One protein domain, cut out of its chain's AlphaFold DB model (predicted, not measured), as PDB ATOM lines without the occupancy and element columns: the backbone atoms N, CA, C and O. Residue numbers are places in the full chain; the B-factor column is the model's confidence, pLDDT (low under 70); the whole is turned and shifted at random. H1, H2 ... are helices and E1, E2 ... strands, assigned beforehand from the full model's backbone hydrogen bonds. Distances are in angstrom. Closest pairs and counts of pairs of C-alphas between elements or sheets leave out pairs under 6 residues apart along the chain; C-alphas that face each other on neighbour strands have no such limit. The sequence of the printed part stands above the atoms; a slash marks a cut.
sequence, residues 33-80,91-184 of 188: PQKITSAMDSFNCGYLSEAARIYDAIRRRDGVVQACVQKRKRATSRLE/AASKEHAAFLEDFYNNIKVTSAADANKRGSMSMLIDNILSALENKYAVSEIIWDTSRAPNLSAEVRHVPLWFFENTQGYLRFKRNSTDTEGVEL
ATOM      1  N   PRO A  33     -24.058 -28.934  13.511       95.38
ATOM      2  CA  PRO A  33     -25.042 -29.104  12.443       95.38
ATOM      3  C   PRO A  33     -26.487 -28.994  12.945       95.38
ATOM      4  O   PRO A  33     -27.294 -28.305  12.334       95.38
ATOM      5  N   GLN A  34     -26.786 -29.572  14.114       95.94
ATOM      6  CA  GLN A  34     -28.117 -29.526  14.726       95.94
ATOM      7  C   GLN A  34     -28.556 -28.092  15.042       95.94
ATOM      8  O   GLN A  34     -29.690 -27.734  14.753       95.94
ATOM      9  N   LYS A  35     -27.661 -27.251  15.582       94.88
ATOM     10  CA  LYS A  35     -27.978 -25.839  15.850       94.88
ATOM     11  C   LYS A  35     -28.263 -25.059  14.575       94.88
ATOM     12  O   LYS A  35     -29.163 -24.228  14.564       94.88
ATOM     13  N   ILE A  36     -27.513 -25.328  13.505       94.81
ATOM     14  CA  ILE A  36     -27.753 -24.687  12.207       94.81
ATOM     15  C   ILE A  36     -29.143 -25.073  11.696       94.81
ATOM     16  O   ILE A  36     -29.914 -24.188  11.341       94.81
ATOM     17  N   THR A  37     -29.483 -26.366  11.720       96.50
ATOM     18  CA  THR A  37     -30.815 -26.849  11.328       96.50
ATOM     19  C   THR A  37     -31.911 -26.182  12.154       96.50
ATOM     20  O   THR A  37     -32.809 -25.577  11.580       96.50
ATOM     21  N   SER A  38     -31.799 -26.179  13.485       96.44
ATOM     22  CA  SER A  38     -32.794 -25.536  14.351       96.44
ATOM     23  C   SER A  38     -32.934 -24.035  14.087       96.44
ATOM     24  O   SER A  38     -34.054 -23.525  14.075       96.44
ATOM     25  N   ALA A  39     -31.835 -23.322  13.825       96.06
ATOM     26  CA  ALA A  39     -31.885 -21.903  13.485       96.06
ATOM     27  C   ALA A  39     -32.580 -21.667  12.132       96.06
ATOM     28  O   ALA A  39     -33.349 -20.715  11.995       96.06
ATOM     29  N   MET A  40     -32.344 -22.534  11.141       95.88
ATOM     30  CA  MET A  40     -33.002 -22.481   9.831       95.88
ATOM     31  C   MET A  40     -34.502 -22.779   9.926       95.88
ATOM     32  O   MET A  40     -35.305 -22.053   9.343       95.88
ATOM     33  N   ASP A  41     -34.888 -23.795  10.698       97.31
ATOM     34  CA  ASP A  41     -36.293 -24.125  10.950       97.31
ATOM     35  C   ASP A  41     -37.003 -22.969  11.669       97.31
ATOM     36  O   ASP A  41     -38.060 -22.512  11.234       97.31
ATOM     37  N   SER A  42     -36.371 -22.407  12.704       95.94
ATOM     38  CA  SER A  42     -36.880 -21.227  13.418       95.94
ATOM     39  C   SER A  42     -37.049 -20.025  12.487       95.94
ATOM     40  O   SER A  42     -38.062 -19.326  12.550       95.94
ATOM     41  N   PHE A  43     -36.094 -19.810  11.579       96.12
ATOM     42  CA  PHE A  43     -36.161 -18.746  10.583       96.12
ATOM     43  C   PHE A  43     -37.364 -18.918   9.648       96.12
ATOM     44  O   PHE A  43     -38.055 -17.941   9.351       96.12
ATOM     45  N   ASN A  44     -37.660 -20.152   9.228       94.94
ATOM     46  CA  ASN A  44     -38.835 -20.459   8.408       94.94
ATOM     47  C   ASN A  44     -40.153 -20.210   9.157       94.94
ATOM     48  O   ASN A  44     -41.123 -19.777   8.539       94.94
ATOM     49  N   CYS A  45     -40.163 -20.392  10.479       95.44
ATOM     50  CA  CYS A  45     -41.288 -20.050  11.355       95.44
ATOM     51  C   CYS A  45     -41.393 -18.547  11.688       95.44
ATOM     52  O   CYS A  45     -42.277 -18.150  12.441       95.44
ATOM     53  N   GLY A  46     -40.504 -17.699  11.160       95.00
ATOM     54  CA  GLY A  46     -40.522 -16.251  11.387       95.00
ATOM     55  C   GLY A  46     -39.623 -15.759  12.526       95.00
ATOM     56  O   GLY A  46     -39.516 -14.551  12.734       95.00
ATOM     57  N   TYR A  47     -38.899 -16.639  13.221       95.38
ATOM     58  CA  TYR A  47     -37.897 -16.248  14.215       95.38
ATOM     59  C   TYR A  47     -36.545 -15.989  13.541       95.38
ATOM     60  O   TYR A  47     -35.682 -16.859  13.433       95.38
ATOM     61  N   LEU A  48     -36.349 -14.757  13.069       95.25
ATOM     62  CA  LEU A  48     -35.253 -14.433  12.147       95.25
ATOM     63  C   LEU A  48     -33.875 -14.293  12.818       95.25
ATOM     64  O   LEU A  48     -32.837 -14.392  12.162       95.25
ATOM     65  N   SER A  49     -33.858 -14.013  14.124       92.56
ATOM     66  CA  SER A  49     -32.688 -13.460  14.816       92.56
ATOM     67  C   SER A  49     -31.453 -14.365  14.803       92.56
ATOM     68  O   SER A  49     -30.353 -13.884  14.526       92.56
ATOM     69  N   GLU A  50     -31.608 -15.650  15.120       92.62
ATOM     70  CA  GLU A  50     -30.473 -16.565  15.293       92.62
ATOM     71  C   GLU A  50     -29.786 -16.867  13.957       92.62
ATOM     72  O   GLU A  50     -28.590 -16.605  13.801       92.62
ATOM     73  N   ALA A  51     -30.549 -17.320  12.959       95.19
ATOM     74  CA  ALA A  51     -30.011 -17.618  11.636       95.19
ATOM     75  C   ALA A  51     -29.381 -16.379  10.980       95.19
ATOM     76  O   ALA A  51     -28.266 -16.465  10.470       95.19
ATOM     77  N   ALA A  52     -30.014 -15.199  11.070       94.75
ATOM     78  CA  ALA A  52     -29.455 -13.968  10.508       94.75
ATOM     79  C   ALA A  52     -28.079 -13.611  11.107       94.75
ATOM     80  O   ALA A  52     -27.177 -13.181  10.380       94.75
ATOM     81  N   ARG A  53     -27.888 -13.822  12.419       93.44
ATOM     82  CA  ARG A  53     -26.592 -13.628  13.095       93.44
ATOM     83  C   ARG A  53     -25.563 -14.668  12.658       93.44
ATOM     84  O   ARG A  53     -24.416 -14.304  12.401       93.44
ATOM     85  N   ILE A  54     -25.957 -15.939  12.549       94.69
ATOM     86  CA  ILE A  54     -25.081 -17.014  12.056       94.69
ATOM     87  C   ILE A  54     -24.612 -16.692  10.632       94.69
ATOM     88  O   ILE A  54     -23.409 -16.689  10.374       94.69
ATOM     89  N   TYR A  55     -25.525 -16.338   9.724       93.94
ATOM     90  CA  TYR A  55     -25.197 -16.007   8.334       93.94
ATOM     91  C   TYR A  55     -24.276 -14.787   8.232       93.94
ATOM     92  O   TYR A  55     -23.309 -14.792   7.471       93.94
ATOM     93  N   ASP A  56     -24.529 -13.731   9.011       92.69
ATOM     94  CA  ASP A  56     -23.631 -12.573   9.110       92.69
ATOM     95  C   ASP A  56     -22.229 -12.954   9.612       92.69
ATOM     96  O   ASP A  56     -21.229 -12.533   9.025       92.69
ATOM     97  N   ALA A  57     -22.130 -13.802  10.637       93.38
ATOM     98  CA  ALA A  57     -20.844 -14.241  11.164       93.38
ATOM     99  C   ALA A  57     -20.071 -15.143  10.189       93.38
ATOM    100  O   ALA A  57     -18.859 -14.962  10.052       93.38
ATOM    101  N   ILE A  58     -20.750 -16.058   9.484       93.25
ATOM    102  CA  ILE A  58     -20.148 -16.882   8.426       93.25
ATOM    103  C   ILE A  58     -19.618 -15.976   7.309       93.25
ATOM    104  O   ILE A  58     -18.440 -16.056   6.979       93.25
ATOM    105  N   ARG A  59     -20.426 -15.037   6.794       91.62
ATOM    106  CA  ARG A  59     -20.017 -14.106   5.720       91.62
ATOM    107  C   ARG A  59     -18.774 -13.279   6.051       91.62
ATOM    108  O   ARG A  59     -18.053 -12.883   5.142       91.62
ATOM    109  N   ARG A  60     -18.547 -12.957   7.328       90.00
ATOM    110  CA  ARG A  60     -17.382 -12.170   7.767       90.00
ATOM    111  C   ARG A  60     -16.106 -12.992   7.930       90.00
ATOM    112  O   ARG A  60     -15.040 -12.394   8.014       90.00
ATOM    113  N   ARG A  61     -16.212 -14.316   8.062       91.56
ATOM    114  CA  ARG A  61     -15.090 -15.190   8.445       91.56
ATOM    115  C   ARG A  61     -14.737 -16.225   7.385       91.56
ATOM    116  O   ARG A  61     -13.572 -16.589   7.280       91.56
ATOM    117  N   ASP A  62     -15.715 -16.695   6.619       94.38
ATOM    118  CA  ASP A  62     -15.501 -17.622   5.516       94.38
ATOM    119  C   ASP A  62     -15.166 -16.849   4.234       94.38
ATOM    120  O   ASP A  62     -15.999 -16.121   3.687       94.38
ATOM    121  N   GLY A  63     -13.930 -17.002   3.754       96.06
ATOM    122  CA  GLY A  63     -13.435 -16.264   2.593       96.06
ATOM    123  C   GLY A  63     -14.138 -16.620   1.279       96.06
ATOM    124  O   GLY A  63     -14.262 -15.759   0.407       96.06
ATOM    125  N   VAL A  64     -14.639 -17.852   1.132       96.31
ATOM    126  CA  VAL A  64     -15.339 -18.295  -0.085       96.31
ATOM    127  C   VAL A  64     -16.721 -17.657  -0.145       96.31
ATOM    128  O   VAL A  64     -17.081 -17.035  -1.148       96.31
ATOM    129  N   VAL A  65     -17.476 -17.741   0.951       94.25
ATOM    130  CA  VAL A  65     -18.788 -17.098   1.080       94.25
ATOM    131  C   VAL A  65     -18.646 -15.589   0.916       94.25
ATOM    132  O   VAL A  65     -19.400 -14.984   0.147       94.25
ATOM    133  N   GLN A  66     -17.654 -14.979   1.572       94.69
ATOM    134  CA  GLN A  66     -17.387 -13.550   1.452       94.69
ATOM    135  C   GLN A  66     -17.126 -13.143  -0.005       94.69
ATOM    136  O   GLN A  66     -17.733 -12.186  -0.486       94.69
ATOM    137  N   ALA A  67     -16.267 -13.871  -0.727       94.88
ATOM    138  CA  ALA A  67     -15.943 -13.572  -2.120       94.88
ATOM    139  C   ALA A  67     -17.170 -13.677  -3.039       94.88
ATOM    140  O   ALA A  67     -17.421 -12.775  -3.843       94.88
ATOM    141  N   CYS A  68     -17.970 -14.736  -2.893       93.81
ATOM    142  CA  CYS A  68     -19.188 -14.947  -3.676       93.81
ATOM    143  C   CYS A  68     -20.227 -13.842  -3.440       93.81
ATOM    144  O   CYS A  68     -20.760 -13.275  -4.399       93.81
ATOM    145  N   VAL A  69     -20.477 -13.497  -2.173       93.12
ATOM    146  CA  VAL A  69     -21.399 -12.422  -1.780       93.12
ATOM    147  C   VAL A  69     -20.941 -11.077  -2.341       93.12
ATOM    148  O   VAL A  69     -21.720 -10.368  -2.979       93.12
ATOM    149  N   GLN A  70     -19.663 -10.737  -2.159       92.56
ATOM    150  CA  GLN A  70     -19.106  -9.475  -2.646       92.56
ATOM    151  C   GLN A  70     -19.167  -9.374  -4.170       92.56
ATOM    152  O   GLN A  70     -19.514  -8.317  -4.690       92.56
ATOM    153  N   LYS A  71     -18.876 -10.462  -4.897       93.19
ATOM    154  CA  LYS A  71     -18.974 -10.489  -6.363       93.19
ATOM    155  C   LYS A  71     -20.403 -10.212  -6.826       93.19
ATOM    156  O   LYS A  71     -20.592  -9.398  -7.725       93.19
ATOM    157  N   ARG A  72     -21.395 -10.851  -6.197       91.75
ATOM    158  CA  ARG A  72     -22.811 -10.672  -6.545       91.75
ATOM    159  C   ARG A  72     -23.288  -9.247  -6.274       91.75
ATOM    160  O   ARG A  72     -23.873  -8.641  -7.160       91.75
ATOM    161  N   LYS A  73     -22.991  -8.700  -5.094       93.94
ATOM    162  CA  LYS A  73     -23.376  -7.330  -4.720       93.94
ATOM    163  C   LYS A  73     -22.744  -6.280  -5.635       93.94
ATOM    164  O   LYS A  73     -23.454  -5.498  -6.260       93.94
ATOM    165  N   ARG A  74     -21.421  -6.353  -5.823       92.56
ATOM    166  CA  ARG A  74     -20.662  -5.410  -6.664       92.56
ATOM    167  C   ARG A  74     -21.049  -5.447  -8.137       92.56
ATOM    168  O   ARG A  74     -20.890  -4.432  -8.805       92.56
ATOM    169  N   ALA A  75     -21.504  -6.590  -8.653       94.38
ATOM    170  CA  ALA A  75     -21.958  -6.690 -10.038       94.38
ATOM    171  C   ALA A  75     -23.172  -5.790 -10.317       94.38
ATOM    172  O   ALA A  75     -23.341  -5.347 -11.447       94.38
ATOM    173  N   THR A  76     -23.982  -5.500  -9.295       93.25
ATOM    174  CA  THR A  76     -25.182  -4.669  -9.417       93.25
ATOM    175  C   THR A  76     -24.965  -3.260  -8.868       93.25
ATOM    176  O   THR A  76     -25.320  -2.297  -9.532       93.25
ATOM    177  N   SER A  77     -24.335  -3.094  -7.699       93.38
ATOM    178  CA  SER A  77     -24.179  -1.772  -7.059       93.38
ATOM    179  C   SER A  77     -23.221  -0.809  -7.761       93.38
ATOM    180  O   SER A  77     -23.171   0.374  -7.416       93.38
ATOM    181  N   ARG A  78     -22.445  -1.313  -8.726       91.62
ATOM    182  CA  ARG A  78     -21.533  -0.524  -9.567       91.62
ATOM    183  C   ARG A  78     -22.117  -0.160 -10.926       91.62
ATOM    184  O   ARG A  78     -21.426   0.500 -11.694       91.62
ATOM    185  N   LEU A  79     -23.316  -0.640 -11.248       94.56
ATOM    186  CA  LEU A  79     -23.979  -0.247 -12.481       94.56
ATOM    187  C   LEU A  79     -24.353   1.231 -12.399       94.56
ATOM    188  O   LEU A  79     -24.709   1.738 -11.332       94.56
ATOM    189  N   GLU A  80     -24.274   1.902 -13.541       94.12
ATOM    190  CA  GLU A  80     -24.876   3.218 -13.695       94.12
ATOM    191  C   GLU A  80     -26.393   3.086 -13.548       94.12
ATOM    192  O   GLU A  80     -26.998   2.093 -13.964       94.12
ATOM    193  N   ALA A  91     -43.398  17.441 -19.252       93.38
ATOM    194  CA  ALA A  91     -42.795  18.534 -18.494       93.38
ATOM    195  C   ALA A  91     -42.729  18.198 -16.999       93.38
ATOM    196  O   ALA A  91     -41.669  18.332 -16.384       93.38
ATOM    197  N   ALA A  92     -43.835  17.704 -16.435       94.19
ATOM    198  CA  ALA A  92     -43.884  17.294 -15.035       94.19
ATOM    199  C   ALA A  92     -43.003  16.062 -14.762       94.19
ATOM    200  O   ALA A  92     -42.329  15.994 -13.734       94.19
ATOM    201  N   SER A  93     -42.971  15.090 -15.683       95.31
ATOM    202  CA  SER A  93     -42.145  13.887 -15.525       95.31
ATOM    203  C   SER A  93     -40.656  14.223 -15.467       95.31
ATOM    204  O   SER A  93     -39.949  13.744 -14.577       95.31
ATOM    205  N   LYS A  94     -40.199  15.125 -16.341       95.38
ATOM    206  CA  LYS A  94     -38.819  15.607 -16.362       95.38
ATOM    207  C   LYS A  94     -38.437  16.373 -15.097       95.38
ATOM    208  O   LYS A  94     -37.332  16.196 -14.584       95.38
ATOM    209  N   GLU A  95     -39.339  17.203 -14.573       94.69
ATOM    210  CA  GLU A  95     -39.129  17.903 -13.299       94.69
ATOM    211  C   GLU A  95     -38.977  16.908 -12.137       94.69
ATOM    212  O   GLU A  95     -38.024  16.994 -11.359       94.69
ATOM    213  N   HIS A  96     -39.861  15.910 -12.054       95.19
ATOM    214  CA  HIS A  96     -39.781  14.863 -11.035       95.19
ATOM    215  C   HIS A  96     -38.518  14.006 -11.167       95.19
ATOM    216  O   HIS A  96     -37.903  13.667 -10.154       95.19
ATOM    217  N   ALA A  97     -38.111  13.665 -12.391       96.62
ATOM    218  CA  ALA A  97     -36.893  12.902 -12.630       96.62
ATOM    219  C   ALA A  97     -35.653  13.665 -12.148       96.62
ATOM    220  O   ALA A  97     -34.849  13.101 -11.406       96.62
ATOM    221  N   ALA A  98     -35.552  14.960 -12.470       95.81
ATOM    222  CA  ALA A  98     -34.471  15.819 -11.994       95.81
ATOM    223  C   ALA A  98     -34.462  15.951 -10.459       95.81
ATOM    224  O   ALA A  98     -33.399  15.910  -9.837       95.81
ATOM    225  N   PHE A  99     -35.640  16.058  -9.833       96.38
ATOM    226  CA  PHE A  99     -35.760  16.093  -8.374       96.38
ATOM    227  C   PHE A  99     -35.285  14.787  -7.721       96.38
ATOM    228  O   PHE A  99     -34.520  14.816  -6.758       96.38
ATOM    229  N   LEU A 100     -35.720  13.635  -8.240       96.56
ATOM    230  CA  LEU A 100     -35.315  12.325  -7.723       96.56
ATOM    231  C   LEU A 100     -33.824  12.069  -7.942       96.56
ATOM    232  O   LEU A 100     -33.161  11.512  -7.068       96.56
ATOM    233  N   GLU A 101     -33.282  12.494  -9.080       96.69
ATOM    234  CA  GLU A 101     -31.853  12.409  -9.351       96.69
ATOM    235  C   GLU A 101     -31.042  13.257  -8.357       96.69
ATOM    236  O   GLU A 101     -30.087  12.742  -7.769       96.69
ATOM    237  N   ASP A 102     -31.439  14.508  -8.078       96.50
ATOM    238  CA  ASP A 102     -30.815  15.313  -7.014       96.50
ATOM    239  C   ASP A 102     -30.951  14.631  -5.645       96.50
ATOM    240  O   ASP A 102     -29.967  14.533  -4.909       96.50
ATOM    241  N   PHE A 103     -32.130  14.098  -5.315       96.94
ATOM    242  CA  PHE A 103     -32.360  13.389  -4.058       96.94
ATOM    243  C   PHE A 103     -31.380  12.218  -3.881       96.94
ATOM    244  O   PHE A 103     -30.624  12.196  -2.906       96.94
ATOM    245  N   TYR A 104     -31.333  11.271  -4.827       96.25
ATOM    246  CA  TYR A 104     -30.485  10.074  -4.736       96.25
ATOM    247  C   TYR A 104     -28.985  10.380  -4.828       96.25
ATOM    248  O   TYR A 104     -28.180   9.657  -4.238       96.25
ATOM    249  N   ASN A 105     -28.593  11.465  -5.495       95.44
ATOM    250  CA  ASN A 105     -27.203  11.923  -5.489       95.44
ATOM    251  C   ASN A 105     -26.769  12.499  -4.134       95.44
ATOM    252  O   ASN A 105     -25.578  12.486  -3.815       95.44
ATOM    253  N   ASN A 106     -27.714  12.968  -3.314       95.56
ATOM    254  CA  ASN A 106     -27.430  13.643  -2.048       95.56
ATOM    255  C   ASN A 106     -27.768  12.820  -0.794       95.56
ATOM    256  O   ASN A 106     -27.571  13.327   0.317       95.56
ATOM    257  N   ILE A 107     -28.253  11.578  -0.922       95.94
ATOM    258  CA  ILE A 107     -28.511  10.719   0.244       95.94
ATOM    259  C   ILE A 107     -27.222  10.352   0.984       95.94
ATOM    260  O   ILE A 107     -26.144  10.195   0.405       95.94
ATOM    261  N   LYS A 108     -27.362  10.110   2.286       95.81
ATOM    262  CA  LYS A 108     -26.331   9.482   3.117       95.81
ATOM    263  C   LYS A 108     -26.787   8.080   3.469       95.81
ATOM    264  O   LYS A 108     -27.903   7.899   3.935       95.81
ATOM    265  N   VAL A 109     -25.927   7.086   3.301       96.25
ATOM    266  CA  VAL A 109     -26.243   5.703   3.670       96.25
ATOM    267  C   VAL A 109     -25.379   5.281   4.845       96.25
ATOM    268  O   VAL A 109     -24.157   5.401   4.782       96.25
ATOM    269  N   THR A 110     -26.002   4.792   5.917       94.62
ATOM    270  CA  THR A 110     -25.330   4.419   7.175       94.62
ATOM    271  C   THR A 110     -25.784   3.041   7.671       94.62
ATOM    272  O   THR A 110     -26.539   2.333   7.001       94.62
ATOM    273  N   SER A 111     -25.306   2.609   8.843       91.38
ATOM    274  CA  SER A 111     -25.786   1.400   9.520       91.38
ATOM    275  C   SER A 111     -26.154   1.684  10.971       91.38
ATOM    276  O   SER A 111     -25.369   2.277  11.707       91.38
ATOM    277  N   ALA A 112     -27.306   1.169  11.412       89.00
ATOM    278  CA  ALA A 112     -27.747   1.275  12.802       89.00
ATOM    279  C   ALA A 112     -26.805   0.553  13.773       89.00
ATOM    280  O   ALA A 112     -26.626   0.984  14.907       89.00
ATOM    281  N   ALA A 113     -26.168  -0.534  13.332       84.69
ATOM    282  CA  ALA A 113     -25.222  -1.280  14.156       84.69
ATOM    283  C   ALA A 113     -23.796  -0.701  14.122       84.69
ATOM    284  O   ALA A 113     -22.984  -1.039  14.985       84.69
ATOM    285  N   ASP A 114     -23.457   0.115  13.124       85.31
ATOM    286  CA  ASP A 114     -22.114   0.667  12.945       85.31
ATOM    287  C   ASP A 114     -22.176   2.012  12.208       85.31
ATOM    288  O   ASP A 114     -22.102   2.079  10.980       85.31
ATOM    289  N   ALA A 115     -22.301   3.093  12.981       79.25
ATOM    290  CA  ALA A 115     -22.441   4.453  12.462       79.25
ATOM    291  C   ALA A 115     -21.184   4.983  11.736       79.25
ATOM    292  O   ALA A 115     -21.241   6.021  11.070       79.25
ATOM    293  N   ASN A 116     -20.046   4.284  11.841       86.75
ATOM    294  CA  ASN A 116     -18.839   4.630  11.090       86.75
ATOM    295  C   ASN A 116     -18.908   4.151   9.636       86.75
ATOM    296  O   ASN A 116     -18.175   4.665   8.792       86.75
ATOM    297  N   LYS A 117     -19.797   3.204   9.312       87.19
ATOM    298  CA  LYS A 117     -20.057   2.821   7.923       87.19
ATOM    299  C   LYS A 117     -20.885   3.900   7.250       87.19
ATOM    300  O   LYS A 117     -21.998   4.188   7.683       87.19
ATOM    301  N   ARG A 118     -20.328   4.474   6.186       93.00
ATOM    302  CA  ARG A 118     -20.942   5.548   5.410       93.00
ATOM    303  C   ARG A 118     -20.766   5.289   3.922       93.00
ATOM    304  O   ARG A 118     -19.713   4.809   3.505       93.00
ATOM    305  N   GLY A 119     -21.775   5.640   3.142       93.69
ATOM    306  CA  GLY A 119     -21.756   5.533   1.691       93.69
ATOM    307  C   GLY A 119     -22.876   6.334   1.038       93.69
ATOM    308  O   GLY A 119     -23.571   7.104   1.698       93.69
ATOM    309  N   SER A 120     -23.023   6.138  -0.267       92.88
ATOM    310  CA  SER A 120     -24.026   6.773  -1.128       92.88
ATOM    311  C   SER A 120     -24.882   5.698  -1.815       92.88
ATOM    312  O   SER A 120     -25.027   4.590  -1.289       92.88
ATOM    313  N   MET A 121     -25.419   5.984  -3.003       94.88
ATOM    314  CA  MET A 121     -26.306   5.101  -3.760       94.88
ATOM    315  C   MET A 121     -25.797   3.656  -3.910       94.88
ATOM    316  O   MET A 121     -26.552   2.713  -3.676       94.88
ATOM    317  N   SER A 122     -24.510   3.437  -4.200       94.38
ATOM    318  CA  SER A 122     -23.964   2.071  -4.301       94.38
ATOM    319  C   SER A 122     -24.103   1.283  -2.994       94.38
ATOM    320  O   SER A 122     -24.416   0.095  -3.019       94.38
ATOM    321  N   MET A 123     -23.923   1.942  -1.844       95.50
ATOM    322  CA  MET A 123     -24.113   1.303  -0.540       95.50
ATOM    323  C   MET A 123     -25.597   1.051  -0.246       95.50
ATOM    324  O   MET A 123     -25.921   0.036   0.367       95.50
ATOM    325  N   LEU A 124     -26.504   1.926  -0.699       96.19
ATOM    326  CA  LEU A 124     -27.948   1.675  -0.614       96.19
ATOM    327  C   LEU A 124     -28.317   0.395  -1.373       96.19
ATOM    328  O   LEU A 124     -28.964  -0.486  -0.807       96.19
ATOM    329  N   ILE A 125     -27.849   0.256  -2.616       95.94
ATOM    330  CA  ILE A 125     -28.076  -0.946  -3.426       95.94
ATOM    331  C   ILE A 125     -27.463  -2.185  -2.763       95.94
ATOM    332  O   ILE A 125     -28.140  -3.204  -2.641       95.94
ATOM    333  N   ASP A 126     -26.229  -2.108  -2.255       94.12
ATOM    334  CA  ASP A 126     -25.605  -3.212  -1.511       94.12
ATOM    335  C   ASP A 126     -26.441  -3.640  -0.288       94.12
ATOM    336  O   ASP A 126     -26.575  -4.839  -0.011       94.12
ATOM    337  N   ASN A 127     -27.020  -2.675   0.437       94.31
ATOM    338  CA  ASN A 127     -27.887  -2.934   1.585       94.31
ATOM    339  C   ASN A 127     -29.203  -3.599   1.158       94.31
ATOM    340  O   ASN A 127     -29.604  -4.576   1.789       94.31
ATOM    341  N   ILE A 128     -29.839  -3.149   0.072       95.38
ATOM    342  CA  ILE A 128     -31.046  -3.784  -0.492       95.38
ATOM    343  C   ILE A 128     -30.740  -5.229  -0.909       95.38
ATOM    344  O   ILE A 128     -31.456  -6.160  -0.538       95.38
ATOM    345  N   LEU A 129     -29.615  -5.447  -1.592       95.56
ATOM    346  CA  LEU A 129     -29.177  -6.773  -2.039       95.56
ATOM    347  C   LEU A 129     -28.857  -7.730  -0.883       95.56
ATOM    348  O   LEU A 129     -28.771  -8.938  -1.104       95.56
ATOM    349  N   SER A 130     -28.728  -7.243   0.357       92.50
ATOM    350  CA  SER A 130     -28.626  -8.120   1.529       92.50
ATOM    351  C   SER A 130     -29.864  -9.008   1.729       92.50
ATOM    352  O   SER A 130     -29.738 -10.075   2.333       92.50
ATOM    353  N   ALA A 131     -31.015  -8.648   1.147       94.62
ATOM    354  CA  ALA A 131     -32.212  -9.486   1.123       94.62
ATOM    355  C   ALA A 131     -31.976 -10.828   0.413       94.62
ATOM    356  O   ALA A 131     -32.540 -11.838   0.823       94.62
ATOM    357  N   LEU A 132     -31.082 -10.891  -0.582       90.75
ATOM    358  CA  LEU A 132     -30.744 -12.146  -1.270       90.75
ATOM    359  C   LEU A 132     -30.079 -13.174  -0.344       90.75
ATOM    360  O   LEU A 132     -30.085 -14.367  -0.628       90.75
ATOM    361  N   GLU A 133     -29.472 -12.707   0.744       87.69
ATOM    362  CA  GLU A 133     -28.748 -13.533   1.711       87.69
ATOM    363  C   GLU A 133     -29.558 -13.763   2.993       87.69
ATOM    364  O   GLU A 133     -29.299 -14.713   3.722       87.69
ATOM    365  N   ASN A 134     -30.518 -12.881   3.282       90.31
ATOM    366  CA  ASN A 134     -31.245 -12.828   4.548       90.31
ATOM    367  C   ASN A 134     -32.778 -12.875   4.367       90.31
ATOM    368  O   ASN A 134     -33.491 -12.614   5.327       90.31
ATOM    369  N   LYS A 135     -33.306 -13.154   3.165       93.50
ATOM    370  CA  LYS A 135     -34.730 -13.038   2.762       93.50
ATOM    371  C   LYS A 135     -35.286 -11.605   2.758       93.50
ATOM    372  O   LYS A 135     -36.019 -11.247   1.844       93.50
ATOM    373  N   TYR A 136     -34.908 -10.783   3.733       95.12
ATOM    374  CA  TYR A 136     -35.334  -9.394   3.880       95.12
ATOM    375  C   TYR A 136     -34.135  -8.466   4.088       95.12
ATOM    376  O   TYR A 136     -33.118  -8.853   4.673       95.12
ATOM    377  N   ALA A 137     -34.277  -7.224   3.634       94.81
ATOM    378  CA  ALA A 137     -33.396  -6.111   3.955       94.81
ATOM    379  C   ALA A 137     -34.254  -4.987   4.528       94.81
ATOM    380  O   ALA A 137     -35.311  -4.689   3.977       94.81
ATOM    381  N   VAL A 138     -33.802  -4.384   5.625       94.00
ATOM    382  CA  VAL A 138     -34.537  -3.306   6.288       94.00
ATOM    383  C   VAL A 138     -33.655  -2.072   6.367       94.00
ATOM    384  O   VAL A 138     -32.460  -2.164   6.674       94.00
ATOM    385  N   SER A 139     -34.257  -0.925   6.079       92.94
ATOM    386  CA  SER A 139     -33.632   0.385   6.183       92.94
ATOM    387  C   SER A 139     -34.603   1.347   6.848       92.94
ATOM    388  O   SER A 139     -35.783   1.362   6.521       92.94
ATOM    389  N   GLU A 140     -34.088   2.154   7.763       91.56
ATOM    390  CA  GLU A 140     -34.773   3.312   8.325       91.56
ATOM    391  C   GLU A 140     -34.472   4.530   7.443       91.56
ATOM    392  O   GLU A 140     -33.313   4.758   7.090       91.56
ATOM    393  N   ILE A 141     -35.500   5.300   7.077       91.81
ATOM    394  CA  ILE A 141     -35.357   6.534   6.297       91.81
ATOM    395  C   ILE A 141     -35.559   7.722   7.232       91.81
ATOM    396  O   ILE A 141     -36.608   7.869   7.852       91.81
ATOM    397  N   ILE A 142     -34.551   8.585   7.313       91.38
ATOM    398  CA  ILE A 142     -34.575   9.809   8.110       91.38
ATOM    399  C   ILE A 142     -34.503  10.982   7.143       91.38
ATOM    400  O   ILE A 142     -33.457  11.240   6.547       91.38
ATOM    401  N   TRP A 143     -35.624  11.673   6.968       92.00
ATOM    402  CA  TRP A 143     -35.733  12.798   6.044       92.00
ATOM    403  C   TRP A 143     -34.893  13.996   6.499       92.00
ATOM    404  O   TRP A 143     -34.944  14.399   7.659       92.00
ATOM    405  N   ASP A 144     -34.151  14.587   5.563       91.19
ATOM    406  CA  ASP A 144     -33.366  15.805   5.754       91.19
ATOM    407  C   ASP A 144     -33.969  16.940   4.919       91.19
ATOM    408  O   ASP A 144     -33.780  17.025   3.703       91.19
ATOM    409  N   THR A 145     -34.707  17.821   5.595       93.19
ATOM    410  CA  THR A 145     -35.395  18.972   4.996       93.19
ATOM    411  C   THR A 145     -34.544  20.242   4.970       93.19
ATOM    412  O   THR A 145     -35.016  21.285   4.520       93.19
ATOM    413  N   SER A 146     -33.278  20.187   5.406       91.56
ATOM    414  CA  SER A 146     -32.397  21.366   5.456       91.56
ATOM    415  C   SER A 146     -32.083  21.972   4.081       91.56
ATOM    416  O   SER A 146     -31.648  23.120   4.003       91.56
ATOM    417  N   ARG A 147     -32.322  21.221   2.997       87.19
ATOM    418  CA  ARG A 147     -32.064  21.611   1.599       87.19
ATOM    419  C   ARG A 147     -33.285  22.165   0.855       87.19
ATOM    420  O   ARG A 147     -33.217  22.296  -0.368       87.19
ATOM    421  N   ALA A 148     -34.380  22.481   1.552       89.12
ATOM    422  CA  ALA A 148     -35.609  22.956   0.916       89.12
ATOM    423  C   ALA A 148     -35.334  24.100  -0.099       89.12
ATOM    424  O   ALA A 148     -34.575  25.019   0.221       89.12
ATOM    425  N   PRO A 149     -35.921  24.063  -1.316       87.81
ATOM    426  CA  PRO A 149     -37.027  23.195  -1.740       87.81
ATOM    427  C   PRO A 149     -36.632  21.758  -2.132       87.81
ATOM    428  O   PRO A 149     -37.518  20.933  -2.323       87.81
ATOM    429  N   ASN A 150     -35.338  21.433  -2.214       91.31
ATOM    430  CA  ASN A 150     -34.874  20.063  -2.453       91.31
ATOM    431  C   ASN A 150     -34.929  19.222  -1.168       91.31
ATOM    432  O   ASN A 150     -34.941  19.751  -0.054       91.31
ATOM    433  N   LEU A 151     -34.920  17.896  -1.314       93.69
ATOM    434  CA  LEU A 151     -34.937  16.951  -0.196       93.69
ATOM    435  C   LEU A 151     -33.688  16.064  -0.215       93.69
ATOM    436  O   LEU A 151     -33.067  15.849  -1.254       93.69
ATOM    437  N   SER A 152     -33.304  15.543   0.944       94.88
ATOM    438  CA  SER A 152     -32.387  14.407   1.055       94.88
ATOM    439  C   SER A 152     -32.834  13.499   2.208       94.88
ATOM    440  O   SER A 152     -33.842  13.763   2.868       94.88
ATOM    441  N   ALA A 153     -32.116  12.405   2.440       95.00
ATOM    442  CA  ALA A 153     -32.324  11.526   3.578       95.00
ATOM    443  C   ALA A 153     -31.021  10.864   4.048       95.00
ATOM    444  O   ALA A 153     -30.100  10.606   3.264       95.00
ATOM    445  N   GLU A 154     -30.976  10.517   5.334       94.44
ATOM    446  CA  GLU A 154     -30.128   9.433   5.824       94.44
ATOM    447  C   GLU A 154     -30.908   8.117   5.719       94.44
ATOM    448  O   GLU A 154     -31.960   7.955   6.332       94.44
ATOM    449  N   VAL A 155     -30.379   7.164   4.954       95.06
ATOM    450  CA  VAL A 155     -30.912   5.806   4.854       95.06
ATOM    451  C   VAL A 155     -30.026   4.870   5.661       95.06
ATOM    452  O   VAL A 155     -28.888   4.566   5.291       95.06
ATOM    453  N   ARG A 156     -30.543   4.396   6.788       93.69
ATOM    454  CA  ARG A 156     -29.791   3.614   7.763       93.69
ATOM    455  C   ARG A 156     -30.159   2.143   7.672       93.69
ATOM    456  O   ARG A 156     -31.274   1.755   8.000       93.69
ATOM    457  N   HIS A 157     -29.207   1.295   7.293       94.62
ATOM    458  CA  HIS A 157     -29.435  -0.147   7.268       94.62
ATOM    459  C   HIS A 157     -29.623  -0.713   8.678       94.62
ATOM    460  O   HIS A 157     -28.789  -0.491   9.569       94.62
ATOM    461  N   VAL A 158     -30.680  -1.505   8.843       93.00
ATOM    462  CA  VAL A 158     -31.087  -2.107  10.111       93.00
ATOM    463  C   VAL A 158     -30.873  -3.618  10.048       93.00
ATOM    464  O   VAL A 158     -31.361  -4.269   9.121       93.00
ATOM    465  N   PRO A 159     -30.159  -4.216  11.018       92.06
ATOM    466  CA  PRO A 159     -29.954  -5.655  11.016       92.06
ATOM    467  C   PRO A 159     -31.259  -6.443  11.141       92.06
ATOM    468  O   PRO A 159     -32.103  -6.130  11.975       92.06
ATOM    469  N   LEU A 160     -31.384  -7.540  10.390       94.06
ATOM    470  CA  LEU A 160     -32.613  -8.342  10.381       94.06
ATOM    471  C   LEU A 160     -32.958  -8.959  11.747       94.06
ATOM    472  O   LEU A 160     -34.124  -9.165  12.057       94.06
ATOM    473  N   TRP A 161     -31.968  -9.195  12.613       92.88
ATOM    474  CA  TRP A 161     -32.201  -9.676  13.982       92.88
ATOM    475  C   TRP A 161     -32.826  -8.628  14.922       92.88
ATOM    476  O   TRP A 161     -32.956  -8.860  16.126       92.88
ATOM    477  N   PHE A 162     -33.197  -7.460  14.395       93.38
ATOM    478  CA  PHE A 162     -34.047  -6.484  15.071       93.38
ATOM    479  C   PHE A 162     -35.530  -6.777  14.821       93.38
ATOM    480  O   PHE A 162     -36.367  -6.100  15.400       93.38
ATOM    481  N   PHE A 163     -35.851  -7.790  14.011       94.38
ATOM    482  CA  PHE A 163     -37.209  -8.104  13.596       94.38
ATOM    483  C   PHE A 163     -37.557  -9.579  13.804       94.38
ATOM    484  O   PHE A 163     -36.688 -10.451  13.937       94.38
ATOM    485  N   GLU A 164     -38.856  -9.835  13.803       95.12
ATOM    486  CA  GLU A 164     -39.487 -11.147  13.680       95.12
ATOM    487  C   GLU A 164     -40.587 -11.092  12.605       95.12
ATOM    488  O   GLU A 164     -40.964 -10.006  12.167       95.12
ATOM    489  N   ASN A 165     -41.023 -12.253  12.115       95.44
ATOM    490  CA  ASN A 165     -41.997 -12.398  11.027       95.44
ATOM    491  C   ASN A 165     -42.999 -13.538  11.295       95.44
ATOM    492  O   ASN A 165     -43.428 -14.236  10.376       95.44
ATOM    493  N   THR A 166     -43.326 -13.791  12.560       94.88
ATOM    494  CA  THR A 166     -44.190 -14.908  12.987       94.88
ATOM    495  C   THR A 166     -45.637 -14.759  12.510       94.88
ATOM    496  O   THR A 166     -46.332 -15.756  12.331       94.88
ATOM    497  N   GLN A 167     -46.077 -13.530  12.225       92.75
ATOM    498  CA  GLN A 167     -47.425 -13.211  11.734       92.75
ATOM    499  C   GLN A 167     -47.493 -13.018  10.207       92.75
ATOM    500  O   GLN A 167     -48.515 -12.602   9.670       92.75
ATOM    501  N   GLY A 168     -46.407 -13.323   9.487       90.62
ATOM    502  CA  GLY A 168     -46.329 -13.179   8.028       90.62
ATOM    503  C   GLY A 168     -45.870 -11.802   7.530       90.62
ATOM    504  O   GLY A 168     -45.674 -11.644   6.326       90.62
ATOM    505  N   TYR A 169     -45.638 -10.845   8.430       91.69
ATOM    506  CA  TYR A 169     -45.044  -9.534   8.153       91.69
ATOM    507  C   TYR A 169     -43.999  -9.162   9.214       91.69
ATOM    508  O   TYR A 169     -44.023  -9.688  10.329       91.69
ATOM    509  N   LEU A 170     -43.065  -8.270   8.856       93.50
ATOM    510  CA  LEU A 170     -41.975  -7.855   9.740       93.50
ATOM    511  C   LEU A 170     -42.499  -6.998  10.895       93.50
ATOM    512  O   LEU A 170     -43.200  -6.013  10.682       93.50
ATOM    513  N   ARG A 171     -42.085  -7.350  12.110       93.31
ATOM    514  CA  ARG A 171     -42.400  -6.632  13.349       93.31
ATOM    515  C   ARG A 171     -41.112  -6.322  14.101       93.31
ATOM    516  O   ARG A 171     -40.207  -7.158  14.168       93.31
ATOM    517  N   PHE A 172     -40.996  -5.111  14.638       92.31
ATOM    518  CA  PHE A 172     -39.775  -4.598  15.257       92.31
ATOM    519  C   PHE A 172     -39.653  -5.016  16.723       92.31
ATOM    520  O   PHE A 172     -40.523  -4.734  17.543       92.31
ATOM    521  N   LYS A 173     -38.532  -5.633  17.091       90.94
ATOM    522  CA  LYS A 173     -38.224  -6.012  18.472       90.94
ATOM    523  C   LYS A 173     -37.580  -4.840  19.209       90.94
ATOM    524  O   LYS A 173     -36.457  -4.442  18.875       90.94
ATOM    525  N   ARG A 174     -38.258  -4.321  20.238       86.69
ATOM    526  CA  ARG A 174     -37.795  -3.159  21.018       86.69
ATOM    527  C   ARG A 174     -36.518  -3.463  21.795       86.69
ATOM    528  O   ARG A 174     -35.642  -2.607  21.886       86.69
ATOM    529  N   ASN A 175     -36.374  -4.700  22.260       84.56
ATOM    530  CA  ASN A 175     -35.185  -5.198  22.937       84.56
ATOM    531  C   ASN A 175     -34.616  -6.437  22.237       84.56
ATOM    532  O   ASN A 175     -35.276  -7.143  21.474       84.56
ATOM    533  N   SER A 176     -33.349  -6.737  22.523       81.38
ATOM    534  CA  SER A 176     -32.665  -7.892  21.924       81.38
ATOM    535  C   SER A 176     -33.254  -9.237  22.369       81.38
ATOM    536  O   SER A 176     -33.219 -10.197  21.595       81.38
ATOM    537  N   THR A 177     -33.788  -9.294  23.594       83.81
ATOM    538  CA  THR A 177     -34.371 -10.487  24.229       83.81
ATOM    539  C   THR A 177     -35.826 -10.732  23.858       83.81
ATOM    540  O   THR A 177     -36.339 -11.804  24.161       83.81
ATOM    541  N   ASP A 178     -36.488  -9.766  23.217       86.75
ATOM    542  CA  ASP A 178     -37.889  -9.920  22.842       86.75
ATOM    543  C   ASP A 178     -38.028 -11.039  21.802       86.75
ATOM    544  O   ASP A 178     -37.203 -11.177  20.883       86.75
ATOM    545  N   THR A 179     -39.075 -11.841  21.963       84.69
ATOM    546  CA  THR A 179     -39.480 -12.888  21.017       84.69
ATOM    547  C   THR A 179     -40.518 -12.385  20.023       84.69
ATOM    548  O   THR A 179     -40.548 -12.872  18.897       84.69
ATOM    549  N   GLU A 180     -41.321 -11.398  20.420       89.06
ATOM    550  CA  GLU A 180     -42.355 -10.765  19.600       89.06
ATOM    551  C   GLU A 180     -42.014  -9.295  19.353       89.06
ATOM    552  O   GLU A 180     -41.480  -8.612  20.231       89.06
ATOM    553  N   GLY A 181     -42.299  -8.817  18.143       89.69
ATOM    554  CA  GLY A 181     -42.114  -7.421  17.779       89.69
ATOM    555  C   GLY A 181     -43.381  -6.593  17.974       89.69
ATOM    556  O   GLY A 181     -44.465  -7.108  18.227       89.69
ATOM    557  N   VAL A 182     -43.244  -5.283  17.812       91.06
ATOM    558  CA  VAL A 182     -44.367  -4.374  17.586       91.06
ATOM    559  C   VAL A 182     -44.543  -4.142  16.093       91.06
ATOM    560  O   VAL A 182     -43.598  -4.296  15.317       91.06
ATOM    561  N   GLU A 183     -45.759  -3.801  15.689       90.12
ATOM    562  CA  GLU A 183     -46.023  -3.444  14.299       90.12
ATOM    563  C   GLU A 183     -45.216  -2.213  13.891       90.12
ATOM    564  O   GLU A 183     -44.877  -1.363  14.718       90.12
ATOM    565  N   LEU A 184     -44.874  -2.180  12.609       85.56
ATOM    566  CA  LEU A 184     -44.300  -1.007  11.971       85.56
ATOM    567  C   LEU A 184     -45.384   0.047  11.761       85.56
ATOM    568  O   LEU A 184     -46.573  -0.282  11.711       85.56
TER     569      LEU A 184
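What this domain is: This is residues 33 to 80 and 91 to 184 of the 188 residues of an uncharacterized protein of Verrucomicrobia bacterium (UniProt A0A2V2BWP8). A small three-stranded sheet with H5 over one face stands between two helical ends: H1 and H2 meet at one end, and H3 folds back from H2 to H5. At the other end H4 only grazes the sheet, and its residues 91 to 98 stick out. After E3, residues 159 to 184 form a looped tail with no named element, lying toward the end of H1 and H2. The printed part has 142 residues, with six named helices and three named strands that follow along the chain as H1 H2 H3 H4 E1 H5 H6 E2 E3; the class is mixed, helices and strands, and the sheet, in the order E1 E3 E2, is mixed. It is elongated, spanning 59 by 36 by 29 A, and only just loose, close to compact, with a radius of gyration of the C-alphas of 17.5 A.

How they stand to each other: H1, residues 33 to 44, touches H2, residues 49 to 61, closest at the C-alphas of Ala 39 and Ala 51, 5.0 A, at a steep tilt of 56 degrees. H2, the hub, touches H3, residues 63 to 77, only at the corner, closest at the C-alphas of Arg 59 and Gln 66, 5.0 A. H3, with residues 73 to 77 alone, touches H5, residues 121 to 129, closest at the C-alphas of Ser 77 and Ser 122, 4.7 A. H4, residues 91 to 106, grazes the sheet with residues 100 to 106. E1, residues 108 to 111, is parallel to E3, residues 152 to 158, with N 155 and O 108 at 2.8 A. H5 is on the sheet at a height of 8.8 A, over E3 and only just over E1, on which 3 of its C-alphas fall. H6, residues 131 to 134, only just touches H2, with 3 pairs of C-alphas within 8 A, the closest those of Asn 134 and Ala 52, 6.3 A. E2, residues 138 to 144, and E3 form an antiparallel hairpin, with N 142 and O 154 at 2.8 A. Every O i to N i+4 pair is within hydrogen-bond range in H1, H2, H4 and H5, and 10 of 11 in H3; H6 is too short for one.

Where its parts are: H1 begins at C-alpha 33, (-25.042, -29.104, 12.443). H2 is 18.8 A long, H3 20.5 A and H4 23.0 A. H4 begins at C-alpha 91, (-42.795, 18.534, -18.494). E2 is 19.2 A long, and E3, 18.9 A, ends at C-alpha 158, (-31.087, -2.107, 10.111).

The domain as a whole: The two C-alphas farthest apart, those of Gln 34 and Ala 91, are 60.2 A apart. Residues 81 to 90 are not printed, and C-alphas 80 and 91 are 24.1 A apart across this cut. Of the links that are printed whole, none is long. In the tail, residues 163 to 164 pair antiparallel with residues 171 to 172. The mean pLDDT of the printed part is 93.0, and no printed residue is under 70.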